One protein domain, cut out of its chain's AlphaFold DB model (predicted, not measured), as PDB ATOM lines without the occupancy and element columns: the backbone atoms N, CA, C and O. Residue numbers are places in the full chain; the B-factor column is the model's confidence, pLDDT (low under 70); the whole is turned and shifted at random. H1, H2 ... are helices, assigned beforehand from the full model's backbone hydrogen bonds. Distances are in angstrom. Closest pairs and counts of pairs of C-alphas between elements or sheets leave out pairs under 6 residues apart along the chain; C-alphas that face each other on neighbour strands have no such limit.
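AT A GLANCE: This is residues 2 to 31 and 165 to 230 of the 386 residues of the protein "Alpha-L-fucosidase" of Planoprotostelium fungivorum (UniProt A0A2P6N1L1). There is little regular structure here: residues 2 to 10 stick out as a tail from a compact body of loops and short helices. H1 and H4 lie side by side, and H2 packs crosswise on H4. The 96 printed residues, all helix in class, have four named helices, H1 to H4, and no named strand. The whole is loose, radius of gyration of the C-alphas 15.8 A, spans 64 by 34 by 21 A.

HOW THE PARTS SIT: Look at H1, residues 169 to 177: it touches H4, residues 217 to 225, with C-alphas 174 and 218 closest, 4.8 A apart. H2, residues 190 to 201, touches H4 about perpendicular, at 77 degrees, with C-alphas 197 and 219 closest, 6.2 A apart. O i to N i+4 pairs within hydrogen-bond range are complete in H1 and H4, and 7 of 8 in H2.

IN THESE COORDINATES: Find C-alpha 2 at (16.088, -46.258, -16.936); H2 runs 16.4 A, and H4 ends at C-alpha 225, (-14.066, -26.912, -42.637).

THE WHOLE: Residues 32 to 164 are cut out, a 26.2 A gap between C-alphas 31 and 165. Residues 2 to 15, 202 to 210 and 227 to 230 have pLDDT under 70.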
ATOM      1  N   ARG A   2      15.963 -47.462 -16.100       30.84
ATOM      2  CA  ARG A   2      16.088 -46.258 -16.936       30.84
ATOM      3  C   ARG A   2      14.771 -45.499 -16.824       30.84
ATOM      4  O   ARG A   2      13.747 -46.001 -17.276       30.84
ATOM      5  N   SER A   3      14.811 -44.351 -16.160       28.91
ATOM      6  CA  SER A   3      13.671 -43.451 -16.008       28.91
ATOM      7  C   SER A   3      13.290 -42.874 -17.369       28.91
ATOM      8  O   SER A   3      14.093 -42.194 -18.004       28.91
ATOM      9  N   ILE A   4      12.071 -43.165 -17.818       36.25
ATOM     10  CA  ILE A   4      11.448 -42.507 -18.964       36.25
ATOM     11  C   ILE A   4      10.779 -41.248 -18.412       36.25
ATOM     12  O   ILE A   4       9.791 -41.329 -17.686       36.25
ATOM     13  N   ILE A   5      11.361 -40.088 -18.710       31.42
ATOM     14  CA  ILE A   5      10.752 -38.786 -18.439       31.42
ATOM     15  C   ILE A   5       9.611 -38.620 -19.446       31.42
ATOM     16  O   ILE A   5       9.849 -38.404 -20.632       31.42
ATOM     17  N   PHE A   6       8.369 -38.758 -18.979       32.19
ATOM     18  CA  PHE A   6       7.193 -38.319 -19.725       32.19
ATOM     19  C   PHE A   6       7.210 -36.789 -19.757       32.19
ATOM     20  O   PHE A   6       6.878 -36.130 -18.774       32.19
ATOM     21  N   LEU A   7       7.639 -36.220 -20.883       30.44
ATOM     22  CA  LEU A   7       7.470 -34.799 -21.153       30.44
ATOM     23  C   LEU A   7       5.981 -34.571 -21.447       30.44
ATOM     24  O   LEU A   7       5.506 -34.827 -22.552       30.44
ATOM     25  N   ALA A   8       5.226 -34.156 -20.433       33.47
ATOM     26  CA  ALA A   8       3.869 -33.672 -20.624       33.47
ATOM     27  C   ALA A   8       3.938 -32.396 -21.478       33.47
ATOM     28  O   ALA A   8       4.346 -31.337 -21.000       33.47
ATOM     29  N   LEU A   9       3.578 -32.507 -22.758       33.75
ATOM     30  CA  LEU A   9       3.271 -31.365 -23.612       33.75
ATOM     31  C   LEU A   9       2.022 -30.694 -23.034       33.75
ATOM     32  O   LEU A   9       0.894 -31.069 -23.339       33.75
ATOM     33  N   VAL A  10       2.237 -29.723 -22.151       33.56
ATOM     34  CA  VAL A  10       1.205 -28.770 -21.756       33.56
ATOM     35  C   VAL A  10       0.917 -27.938 -22.999       33.56
ATOM     36  O   VAL A  10       1.679 -27.039 -23.351       33.56
ATOM     37  N   THR A  11      -0.153 -28.271 -23.717       41.09
ATOM     38  CA  THR A  11      -0.702 -27.395 -24.749       41.09
ATOM     39  C   THR A  11      -1.187 -26.130 -24.052       41.09
ATOM     40  O   THR A  11      -2.262 -26.117 -23.456       41.09
ATOM     41  N   LEU A  12      -0.366 -25.079 -24.070       43.84
ATOM     42  CA  LEU A  12      -0.813 -23.730 -23.748       43.84
ATOM     43  C   LEU A  12      -1.967 -23.407 -24.699       43.84
ATOM     44  O   LEU A  12      -1.794 -23.453 -25.917       43.84
ATOM     45  N   ALA A  13      -3.148 -23.138 -24.147       51.84
ATOM     46  CA  ALA A  13      -4.251 -22.596 -24.923       51.84
ATOM     47  C   ALA A  13      -3.807 -21.223 -25.443       51.84
ATOM     48  O   ALA A  13      -3.652 -20.275 -24.675       51.84
ATOM     49  N   ILE A  14      -3.509 -21.153 -26.736       61.91
ATOM     50  CA  ILE A  14      -3.155 -19.914 -27.423       61.91
ATOM     51  C   ILE A  14      -4.468 -19.189 -27.719       61.91
ATOM     52  O   ILE A  14      -5.157 -19.546 -28.663       61.91
ATOM     53  N   SER A  15      -4.846 -18.214 -26.898       69.44
ATOM     54  CA  SER A  15      -5.886 -17.238 -27.252       69.44
ATOM     55  C   SER A  15      -5.235 -16.039 -27.938       69.44
ATOM     56  O   SER A  15      -4.151 -15.617 -27.521       69.44
ATOM     57  N   TYR A  16      -5.874 -15.471 -28.957       77.94
ATOM     58  CA  TYR A  16      -5.353 -14.314 -29.685       77.94
ATOM     59  C   TYR A  16      -6.175 -13.062 -29.387       77.94
ATOM     60  O   TYR A  16      -7.389 -13.042 -29.557       77.94
ATOM     61  N   ASP A  17      -5.499 -11.976 -29.013       85.19
ATOM     62  CA  ASP A  17      -6.132 -10.659 -28.955       85.19
ATOM     63  C   ASP A  17      -6.338 -10.116 -30.378       85.19
ATOM     64  O   ASP A  17      -5.387  -9.751 -31.079       85.19
ATOM     65  N   LEU A  18      -7.596 -10.075 -30.814       91.62
ATOM     66  CA  LEU A  18      -7.992  -9.564 -32.127       91.62
ATOM     67  C   LEU A  18      -8.320  -8.062 -32.107       91.62
ATOM     68  O   LEU A  18      -8.473  -7.461 -33.174       91.62
ATOM     69  N   SER A  19      -8.390  -7.425 -30.931       89.31
ATOM     70  CA  SER A  19      -8.898  -6.053 -30.761       89.31
ATOM     71  C   SER A  19      -8.119  -5.002 -31.566       89.31
ATOM     72  O   SER A  19      -8.697  -4.023 -32.052       89.31
ATOM     73  N   ASN A  20      -6.825  -5.245 -31.785       90.06
ATOM     74  CA  ASN A  20      -5.908  -4.348 -32.491       90.06
ATOM     75  C   ASN A  20      -5.740  -4.663 -33.987       90.06
ATOM     76  O   ASN A  20      -4.998  -3.963 -34.682       90.06
ATOM     77  N   LYS A  21      -6.396  -5.708 -34.512       93.62
ATOM     78  CA  LYS A  21      -6.309  -6.032 -35.941       93.62
ATOM     79  C   LYS A  21      -6.992  -4.955 -36.781       93.62
ATOM     80  O   LYS A  21      -8.024  -4.399 -36.404       93.62
ATOM     81  N   LYS A  22      -6.413  -4.674 -37.952       94.88
ATOM     82  CA  LYS A  22      -7.039  -3.796 -38.946       94.88
ATOM     83  C   LYS A  22      -8.329  -4.437 -39.447       94.88
ATOM     84  O   LYS A  22      -8.397  -5.651 -39.592       94.88
ATOM     85  N   THR A  23      -9.317  -3.622 -39.760       93.31
ATOM     86  CA  THR A  23     -10.597  -4.047 -40.330       93.31
ATOM     87  C   THR A  23     -10.631  -3.703 -41.814       93.31
ATOM     88  O   THR A  23     -10.165  -2.632 -42.208       93.31
ATOM     89  N   ILE A  24     -11.145  -4.610 -42.645       90.94
ATOM     90  CA  ILE A  24     -11.319  -4.352 -44.083       90.94
ATOM     91  C   ILE A  24     -12.477  -3.370 -44.291       90.94
ATOM     92  O   ILE A  24     -12.316  -2.362 -44.977       90.94
ATOM     93  N   TRP A  25     -13.612  -3.634 -43.642       90.75
ATOM     94  CA  TRP A  25     -14.820  -2.814 -43.707       90.75
ATOM     95  C   TRP A  25     -15.198  -2.301 -42.321       90.75
ATOM     96  O   TRP A  25     -15.651  -3.053 -41.463       90.75
ATOM     97  N   ASN A  26     -15.001  -1.003 -42.082       90.69
ATOM     98  CA  ASN A  26     -15.258  -0.381 -40.775       90.69
ATOM     99  C   ASN A  26     -16.751  -0.264 -40.432       90.69
ATOM    100  O   ASN A  26     -17.098  -0.081 -39.268       90.69
ATOM    101  N   ASP A  27     -17.615  -0.352 -41.435       89.06
ATOM    102  CA  ASP A  27     -19.072  -0.245 -41.374       89.06
ATOM    103  C   ASP A  27     -19.784  -1.610 -41.319       89.06
ATOM    104  O   ASP A  27     -21.013  -1.663 -41.333       89.06
ATOM    105  N   GLY A  28     -19.028  -2.707 -41.184       85.56
ATOM    106  CA  GLY A  28     -19.572  -4.060 -41.061       85.56
ATOM    107  C   GLY A  28     -19.681  -4.801 -42.393       85.56
ATOM    108  O   GLY A  28     -19.782  -4.204 -43.462       85.56
ATOM    109  N   LEU A  29     -19.689  -6.132 -42.328       83.75
ATOM    110  CA  LEU A  29     -19.716  -6.996 -43.511       83.75
ATOM    111  C   LEU A  29     -20.971  -6.822 -44.385       83.75
ATOM    112  O   LEU A  29     -20.886  -6.847 -45.614       83.75
ATOM    113  N   SER A  30     -22.136  -6.628 -43.762       79.81
ATOM    114  CA  SER A  30     -23.445  -6.640 -44.436       79.81
ATOM    115  C   SER A  30     -23.660  -5.495 -45.433       79.81
ATOM    116  O   SER A  30     -24.563  -5.574 -46.259       79.81
ATOM    117  N   ALA A  31     -22.858  -4.426 -45.371       82.56
ATOM    118  CA  ALA A  31     -22.908  -3.334 -46.347       82.56
ATOM    119  C   ALA A  31     -22.203  -3.686 -47.672       82.56
ATOM    120  O   ALA A  31     -22.473  -3.068 -48.702       82.56
ATOM    121  N   VAL A 165     -14.101 -25.440 -34.069       94.81
ATOM    122  CA  VAL A 165     -13.164 -24.884 -35.062       94.81
ATOM    123  C   VAL A 165     -12.386 -23.702 -34.499       94.81
ATOM    124  O   VAL A 165     -11.160 -23.710 -34.579       94.81
ATOM    125  N   SER A 166     -13.071 -22.746 -33.874       95.44
ATOM    126  CA  SER A 166     -12.497 -21.516 -33.322       95.44
ATOM    127  C   SER A 166     -11.439 -21.775 -32.245       95.44
ATOM    128  O   SER A 166     -10.512 -20.990 -32.067       95.44
ATOM    129  N   SER A 167     -11.524 -22.923 -31.570       95.06
ATOM    130  CA  SER A 167     -10.566 -23.356 -30.547       95.06
ATOM    131  C   SER A 167      -9.431 -24.240 -31.081       95.06
ATOM    132  O   SER A 167      -8.508 -24.582 -30.340       95.06
ATOM    133  N   GLN A 168      -9.479 -24.658 -32.351       94.50
ATOM    134  CA  GLN A 168      -8.443 -25.513 -32.926       94.50
ATOM    135  C   GLN A 168      -7.192 -24.707 -33.273       94.50
ATOM    136  O   GLN A 168      -7.262 -23.625 -33.853       94.50
ATOM    137  N   ALA A 169      -6.017 -25.294 -33.029       95.12
ATOM    138  CA  ALA A 169      -4.730 -24.663 -33.319       95.12
ATOM    139  C   ALA A 169      -4.594 -24.196 -34.781       95.12
ATOM    140  O   ALA A 169      -3.958 -23.179 -35.041       95.12
ATOM    141  N   VAL A 170      -5.204 -24.905 -35.739       94.31
ATOM    142  CA  VAL A 170      -5.191 -24.506 -37.156       94.31
ATOM    143  C   VAL A 170      -5.920 -23.180 -37.395       94.31
ATOM    144  O   VAL A 170      -5.439 -22.364 -38.176       94.31
ATOM    145  N   TRP A 171      -7.027 -22.934 -36.688       95.69
ATOM    146  CA  TRP A 171      -7.761 -21.673 -36.753       95.69
ATOM    147  C   TRP A 171      -7.005 -20.561 -36.035       95.69
ATOM    148  O   TRP A 171      -6.735 -19.519 -36.624       95.69
ATOM    149  N   LEU A 172      -6.576 -20.828 -34.799       95.81
ATOM    150  CA  LEU A 172      -5.841 -19.880 -33.963       95.81
ATOM    151  C   LEU A 172      -4.562 -19.391 -34.663       95.81
ATOM    152  O   LEU A 172      -4.299 -18.194 -34.749       95.81
ATOM    153  N   ASN A 173      -3.793 -20.303 -35.259       94.88
ATOM    154  CA  ASN A 173      -2.617 -19.935 -36.043       94.88
ATOM    155  C   ASN A 173      -2.981 -19.133 -37.300       94.88
ATOM    156  O   ASN A 173      -2.217 -18.257 -37.702       94.88
ATOM    157  N   ALA A 174      -4.116 -19.415 -37.939       94.75
ATOM    158  CA  ALA A 174      -4.538 -18.695 -39.132       94.75
ATOM    159  C   ALA A 174      -4.909 -17.241 -38.815       94.75
ATOM    160  O   ALA A 174      -4.332 -16.333 -39.414       94.75
ATOM    161  N   ILE A 175      -5.770 -17.013 -37.819       95.81
ATOM    162  CA  ILE A 175      -6.143 -15.660 -37.381       95.81
ATOM    163  C   ILE A 175      -4.942 -14.910 -36.790       95.81
ATOM    164  O   ILE A 175      -4.808 -13.707 -36.995       95.81
ATOM    165  N   GLY A 176      -4.014 -15.601 -36.118       93.94
ATOM    166  CA  GLY A 176      -2.768 -15.013 -35.624       93.94
ATOM    167  C   GLY A 176      -1.881 -14.463 -36.747       93.94
ATOM    168  O   GLY A 176      -1.313 -13.381 -36.604       93.94
ATOM    169  N   ASN A 177      -1.821 -15.167 -37.883       93.44
ATOM    170  CA  ASN A 177      -1.007 -14.799 -39.048       93.44
ATOM    171  C   ASN A 177      -1.705 -13.858 -40.043       93.44
ATOM    172  O   ASN A 177      -1.044 -13.303 -40.926       93.44
ATOM    173  N   ASP A 178      -3.017 -13.670 -39.937       94.44
ATOM    174  CA  ASP A 178      -3.713 -12.634 -40.691       94.44
ATOM    175  C   ASP A 178      -3.467 -11.255 -40.067       94.44
ATOM    176  O   ASP A 178      -3.498 -11.067 -38.853       94.44
ATOM    177  N   SER A 179      -3.189 -10.255 -40.901       93.56
ATOM    178  CA  SER A 179      -2.893  -8.886 -40.446       93.56
ATOM    179  C   SER A 179      -4.141  -8.006 -40.343       93.56
ATOM    180  O   SER A 179      -4.070  -6.889 -39.821       93.56
ATOM    181  N   CYS A 180      -5.283  -8.504 -40.816       93.88
ATOM    182  CA  CYS A 180      -6.581  -7.853 -40.719       93.88
ATOM    183  C   CYS A 180      -7.701  -8.883 -40.481       93.88
ATOM    184  O   CYS A 180      -7.491 -10.083 -40.639       93.88
ATOM    185  N   VAL A 181      -8.882  -8.388 -40.122       94.00
ATOM    186  CA  VAL A 181     -10.154  -9.121 -39.992       94.00
ATOM    187  C   VAL A 181     -11.209  -8.449 -40.885       94.00
ATOM    188  O   VAL A 181     -11.000  -7.295 -41.287       94.00
ATOM    189  N   PRO A 182     -12.334  -9.105 -41.230       91.31
ATOM    190  CA  PRO A 182     -13.285  -8.531 -42.181       91.31
ATOM    191  C   PRO A 182     -13.906  -7.227 -41.679       91.31
ATOM    192  O   PRO A 182     -13.991  -6.263 -42.437       91.31
ATOM    193  N   ASP A 183     -14.292  -7.163 -40.405       93.50
ATOM    194  CA  ASP A 183     -14.991  -6.013 -39.837       93.50
ATOM    195  C   ASP A 183     -14.779  -5.878 -38.315       93.50
ATOM    196  O   ASP A 183     -14.111  -6.720 -37.706       93.50
ATOM    197  N   PRO A 184     -15.289  -4.810 -37.666       94.94
ATOM    198  CA  PRO A 184     -15.110  -4.622 -36.231       94.94
ATOM    199  C   PRO A 184     -15.680  -5.741 -35.363       94.94
ATOM    200  O   PRO A 184     -15.147  -5.947 -34.276       94.94
ATOM    201  N   TYR A 185     -16.731  -6.436 -35.809       93.62
ATOM    202  CA  TYR A 185     -17.395  -7.471 -35.020       93.62
ATOM    203  C   TYR A 185     -16.521  -8.722 -34.897       93.62
ATOM    204  O   TYR A 185     -16.389  -9.276 -33.806       93.62
ATOM    205  N   ALA A 186     -15.803  -9.071 -35.969       95.12
ATOM    206  CA  ALA A 186     -14.811 -10.145 -35.980       95.12
ATOM    207  C   ALA A 186     -13.661  -9.951 -34.966       95.12
ATOM    208  O   ALA A 186     -12.997 -10.909 -34.587       95.12
ATOM    209  N   ARG A 187     -13.428  -8.730 -34.458       95.25
ATOM    210  CA  ARG A 187     -12.407  -8.475 -33.420       95.25
ATOM    211  C   ARG A 187     -12.812  -8.920 -32.017       95.25
ATOM    212  O   ARG A 187     -11.989  -8.842 -31.110       95.25
ATOM    213  N   THR A 188     -14.067  -9.312 -31.818       94.81
ATOM    214  CA  THR A 188     -14.607  -9.587 -30.482       94.81
ATOM    215  C   THR A 188     -13.926 -10.792 -29.834       94.81
ATOM    216  O   THR A 188     -13.529 -10.710 -28.675       94.81
ATOM    217  N   ASN A 189     -13.798 -11.898 -30.569       95.00
ATOM    218  CA  ASN A 189     -13.087 -13.113 -30.167       95.00
ATOM    219  C   ASN A 189     -12.950 -14.060 -31.377       95.00
ATOM    220  O   ASN A 189     -13.446 -13.779 -32.467       95.00
ATOM    221  N   GLU A 190     -12.294 -15.199 -31.175       96.19
ATOM    222  CA  GLU A 190     -11.994 -16.182 -32.215       96.19
ATOM    223  C   GLU A 190     -13.237 -16.854 -32.816       96.19
ATOM    224  O   GLU A 190     -13.199 -17.251 -33.984       96.19
ATOM    225  N   ALA A 191     -14.325 -16.979 -32.049       96.12
ATOM    226  CA  ALA A 191     -15.596 -17.518 -32.527       96.12
ATOM    227  C   ALA A 191     -16.351 -16.496 -33.390       96.12
ATOM    228  O   ALA A 191     -16.870 -16.861 -34.444       96.12
ATOM    229  N   GLU A 192     -16.350 -15.214 -33.013       96.06
ATOM    230  CA  GLU A 192     -16.943 -14.151 -33.840       96.06
ATOM    231  C   GLU A 192     -16.163 -13.929 -35.139       96.06
ATOM    232  O   GLU A 192     -16.768 -13.728 -36.194       96.06
ATOM    233  N   ASP A 193     -14.826 -14.028 -35.106       96.31
ATOM    234  CA  ASP A 193     -14.016 -14.003 -36.331       96.31
ATOM    235  C   ASP A 193     -14.375 -15.175 -37.254       96.31
ATOM    236  O   ASP A 193     -14.538 -14.988 -38.464       96.31
ATOM    237  N   PHE A 194     -14.574 -16.374 -36.693       95.88
ATOM    238  CA  PHE A 194     -14.996 -17.542 -37.464       95.88
ATOM    239  C   PHE A 194     -16.376 -17.329 -38.084       95.88
ATOM    240  O   PHE A 194     -16.527 -17.483 -39.297       95.88
ATOM    241  N   ALA A 195     -17.361 -16.911 -37.289       95.12
ATOM    242  CA  ALA A 195     -18.721 -16.683 -37.758       95.12
ATOM    243  C   ALA A 195     -18.789 -15.609 -38.860       95.12
ATOM    244  O   ALA A 195     -19.453 -15.822 -39.876       95.12
ATOM    245  N   GLN A 196     -18.033 -14.510 -38.739       93.19
ATOM    246  CA  GLN A 196     -17.937 -13.499 -39.802       93.19
ATOM    247  C   GLN A 196     -17.212 -14.009 -41.049       93.19
ATOM    248  O   GLN A 196     -17.624 -13.722 -42.178       93.19
ATOM    249  N   THR A 197     -16.168 -14.818 -40.875       92.06
ATOM    250  CA  THR A 197     -15.466 -15.458 -41.993       92.06
ATOM    251  C   THR A 197     -16.368 -16.392 -42.788       92.06
ATOM    252  O   THR A 197     -16.305 -16.418 -44.024       92.06
ATOM    253  N   SER A 198     -17.268 -17.099 -42.114       90.25
ATOM    254  CA  SER A 198     -18.238 -17.986 -42.751       90.25
ATOM    255  C   SER A 198     -19.247 -17.260 -43.642       90.25
ATOM    256  O   SER A 198     -19.675 -17.812 -44.658       90.25
ATOM    257  N   VAL A 199     -19.622 -16.021 -43.314       88.94
ATOM    258  CA  VAL A 199     -20.531 -15.226 -44.156       88.94
ATOM    259  C   VAL A 199     -19.876 -14.897 -45.498       88.94
ATOM    260  O   VAL A 199     -20.507 -15.042 -46.543       88.94
ATOM    261  N   PHE A 200     -18.592 -14.523 -45.495       78.31
ATOM    262  CA  PHE A 200     -17.859 -14.232 -46.732       78.31
ATOM    263  C   PHE A 200     -17.653 -15.483 -47.587       78.31
ATOM    264  O   PHE A 200     -17.850 -15.446 -48.799       78.31
ATOM    265  N   ASN A 201     -17.267 -16.605 -46.975       72.06
ATOM    266  CA  ASN A 201     -17.032 -17.830 -47.733       72.06
ATOM    267  C   ASN A 201     -18.323 -18.381 -48.384       72.06
ATOM    268  O   ASN A 201     -18.239 -19.076 -49.395       72.06
ATOM    269  N   ALA A 202     -19.509 -18.002 -47.890       54.97
ATOM    270  CA  ALA A 202     -20.798 -18.295 -48.530       54.97
ATOM    271  C   ALA A 202     -21.027 -17.572 -49.869       54.97
ATOM    272  O   ALA A 202     -21.900 -17.974 -50.636       54.97
ATOM    273  N   ALA A 203     -20.240 -16.537 -50.168       59.38
ATOM    274  CA  ALA A 203     -20.409 -15.642 -51.310       59.38
ATOM    275  C   ALA A 203     -19.440 -15.910 -52.484       59.38
ATOM    276  O   ALA A 203     -19.248 -15.042 -53.336       59.38
ATOM    277  N   ASP A 204     -18.778 -17.073 -52.510       58.22
ATOM    278  CA  ASP A 204     -17.499 -17.268 -53.202       58.22
ATOM    279  C   ASP A 204     -17.458 -16.853 -54.689       58.22
ATOM    280  O   ASP A 204     -18.122 -17.426 -55.557       58.22
ATOM    281  N   LYS A 205     -16.557 -15.903 -54.979       50.66
ATOM    282  CA  LYS A 205     -15.753 -15.896 -56.213       50.66
ATOM    283  C   LYS A 205     -14.362 -15.273 -56.081       50.66
ATOM    284  O   LYS A 205     -13.669 -15.165 -57.090       50.66
ATOM    285  N   VAL A 206     -13.903 -14.851 -54.896       52.72
ATOM    286  CA  VAL A 206     -12.580 -14.207 -54.802       52.72
ATOM    287  C   VAL A 206     -11.843 -14.481 -53.487       52.72
ATOM    288  O   VAL A 206     -11.526 -13.586 -52.701       52.72
ATOM    289  N   LEU A 207     -11.445 -15.740 -53.286       53.41
ATOM    290  CA  LEU A 207     -10.395 -16.081 -52.315       53.41
ATOM    291  C   LEU A 207      -9.045 -15.401 -52.641       53.41
ATOM    292  O   LEU A 207      -8.248 -15.168 -51.737       53.41
ATOM    293  N   GLN A 208      -8.816 -14.997 -53.897       54.25
ATOM    294  CA  GLN A 208      -7.523 -14.491 -54.384       54.25
ATOM    295  C   GLN A 208      -7.490 -12.988 -54.739       54.25
ATOM    296  O   GLN A 208      -6.551 -12.539 -55.391       54.25
ATOM    297  N   ASN A 209      -8.483 -12.186 -54.324       64.19
ATOM    298  CA  ASN A 209      -8.447 -10.738 -54.574       64.19
ATOM    299  C   ASN A 209      -7.319 -10.106 -53.750       64.19
ATOM    300  O   ASN A 209      -7.188 -10.421 -52.565       64.19
ATOM    301  N   GLY A 210      -6.574  -9.161 -54.330       66.19
ATOM    302  CA  GLY A 210      -5.589  -8.353 -53.604       66.19
ATOM    303  C   GLY A 210      -6.178  -7.703 -52.346       66.19
ATOM    304  O   GLY A 210      -5.519  -7.653 -51.310       66.19
ATOM    305  N   THR A 211      -7.461  -7.325 -52.402       72.50
ATOM    306  CA  THR A 211      -8.232  -6.742 -51.291       72.50
ATOM    307  C   THR A 211      -8.248  -7.605 -50.025       72.50
ATOM    308  O   THR A 211      -8.316  -7.071 -48.925       72.50
ATOM    309  N   PHE A 212      -8.162  -8.932 -50.155       83.88
ATOM    310  CA  PHE A 212      -8.357  -9.864 -49.039       83.88
ATOM    311  C   PHE A 212      -7.078 -10.618 -48.642       83.88
ATOM    312  O   PHE A 212      -7.138 -11.614 -47.919       83.88
ATOM    313  N   GLN A 213      -5.904 -10.172 -49.108       86.50
ATOM    314  CA  GLN A 213      -4.620 -10.819 -48.801       86.50
ATOM    315  C   GLN A 213      -4.227 -10.733 -47.319       86.50
ATOM    316  O   GLN A 213      -3.516 -11.609 -46.820       86.50
ATOM    317  N   CYS A 214      -4.672  -9.692 -46.610       91.00
ATOM    318  CA  CYS A 214      -4.396  -9.531 -45.182       91.00
ATOM    319  C   CYS A 214      -5.230 -10.467 -44.290       91.00
ATOM    320  O   CYS A 214      -4.877 -10.627 -43.127       91.00
ATOM    321  N   TRP A 215      -6.277 -11.082 -44.852       91.31
ATOM    322  CA  TRP A 215      -7.233 -11.997 -44.222       91.31
ATOM    323  C   TRP A 215      -7.402 -13.243 -45.107       91.31
ATOM    324  O   TRP A 215      -8.479 -13.565 -45.608       91.31
ATOM    325  N   SER A 216      -6.294 -13.888 -45.462       89.31
ATOM    326  CA  SER A 216      -6.308 -15.012 -46.403       89.31
ATOM    327  C   SER A 216      -6.219 -16.360 -45.704       89.31
ATOM    328  O   SER A 216      -6.741 -17.342 -46.229       89.31
ATOM    329  N   ARG A 217      -5.549 -16.432 -44.546       91.81
ATOM    330  CA  ARG A 217      -5.256 -17.706 -43.879       91.81
ATOM    331  C   ARG A 217      -6.516 -18.239 -43.218       91.81
ATOM    332  O   ARG A 217      -6.871 -19.388 -43.458       91.81
ATOM    333  N   SER A 218      -7.214 -17.418 -42.442       92.12
ATOM    334  CA  SER A 218      -8.441 -17.836 -41.766       92.12
ATOM    335  C   SER A 218      -9.534 -18.162 -42.783       92.12
ATOM    336  O   SER A 218     -10.154 -19.215 -42.678       92.12
ATOM    337  N   ARG A 219      -9.668 -17.394 -43.875       89.94
ATOM    338  CA  ARG A 219     -10.551 -17.764 -45.000       89.94
ATOM    339  C   ARG A 219     -10.229 -19.135 -45.594       89.94
ATOM    340  O   ARG A 219     -11.152 -19.919 -45.813       89.94
ATOM    341  N   GLN A 220      -8.949 -19.431 -45.838       88.19
ATOM    342  CA  GLN A 220      -8.515 -20.735 -46.350       88.19
ATOM    343  C   GLN A 220      -8.829 -21.867 -45.365       88.19
ATOM    344  O   GLN A 220      -9.277 -22.929 -45.778       88.19
ATOM    345  N   VAL A 221      -8.626 -21.652 -44.066       91.06
ATOM    346  CA  VAL A 221      -8.955 -22.654 -43.043       91.06
ATOM    347  C   VAL A 221     -10.471 -22.840 -42.918       91.06
ATOM    348  O   VAL A 221     -10.962 -23.967 -42.900       91.06
ATOM    349  N   ALA A 222     -11.252 -21.761 -42.901       90.81
ATOM    350  CA  ALA A 222     -12.709 -21.844 -42.866       90.81
ATOM    351  C   ALA A 222     -13.267 -22.593 -44.088       90.81
ATOM    352  O   ALA A 222     -14.185 -23.400 -43.931       90.81
ATOM    353  N   SER A 223     -12.693 -22.408 -45.284       86.56
ATOM    354  CA  SER A 223     -13.147 -23.111 -46.490       86.56
ATOM    355  C   SER A 223     -12.832 -24.611 -46.485       86.56
ATOM    356  O   SER A 223     -13.565 -25.376 -47.113       86.56
ATOM    357  N   THR A 224     -11.818 -25.072 -45.736       87.50
ATOM    358  CA  THR A 224     -11.599 -26.517 -45.545       87.50
ATOM    359  C   THR A 224     -12.644 -27.132 -44.621       87.50
ATOM    360  O   THR A 224     -13.132 -28.226 -44.892       87.50
ATOM    361  N   PHE A 225     -13.037 -26.424 -43.556       89.50
ATOM    362  CA  PHE A 225     -14.066 -26.912 -42.637       89.50
ATOM    363  C   PHE A 225     -15.466 -26.856 -43.248       89.50
ATOM    364  O   PHE A 225     -16.246 -27.786 -43.054       89.50
ATOM    365  N   MET A 226     -15.783 -25.792 -43.981       84.25
ATOM    366  CA  MET A 226     -17.083 -25.560 -44.602       84.25
ATOM    367  C   MET A 226     -16.884 -25.458 -46.111       84.25
ATOM    368  O   MET A 226     -16.834 -24.357 -46.647       84.25
ATOM    369  N   PRO A 227     -16.736 -26.569 -46.841       69.94
ATOM    370  CA  PRO A 227     -16.577 -26.473 -48.282       69.94
ATOM    371  C   PRO A 227     -17.911 -26.045 -48.922       69.94
ATOM    372  O   PRO A 227     -18.849 -26.834 -49.025       69.94
ATOM    373  N   TYR A 228     -17.993 -24.778 -49.340       62.91
ATOM    374  CA  TYR A 228     -19.184 -24.155 -49.942       62.91
ATOM    375  C   TYR A 228     -19.469 -24.652 -51.361       62.91
ATOM    376  O   TYR A 228     -20.622 -24.754 -51.775       62.91
ATOM    377  N   ASN A 229     -18.414 -25.007 -52.093       55.69
ATOM    378  CA  ASN A 229     -18.482 -25.624 -53.407       55.69
ATOM    379  C   ASN A 229     -17.743 -26.954 -53.357       55.69
ATOM    380  O   ASN A 229     -16.534 -26.997 -53.565       55.69
ATOM    381  N   THR A 230     -18.444 -28.046 -53.080       53.81
ATOM    382  CA  THR A 230     -17.875 -29.360 -53.361       53.81
ATOM    383  C   THR A 230     -18.949 -30.244 -53.938       53.81
ATOM    384  O   THR A 230     -19.900 -30.621 -53.264       53.81
TER     385      THR A 230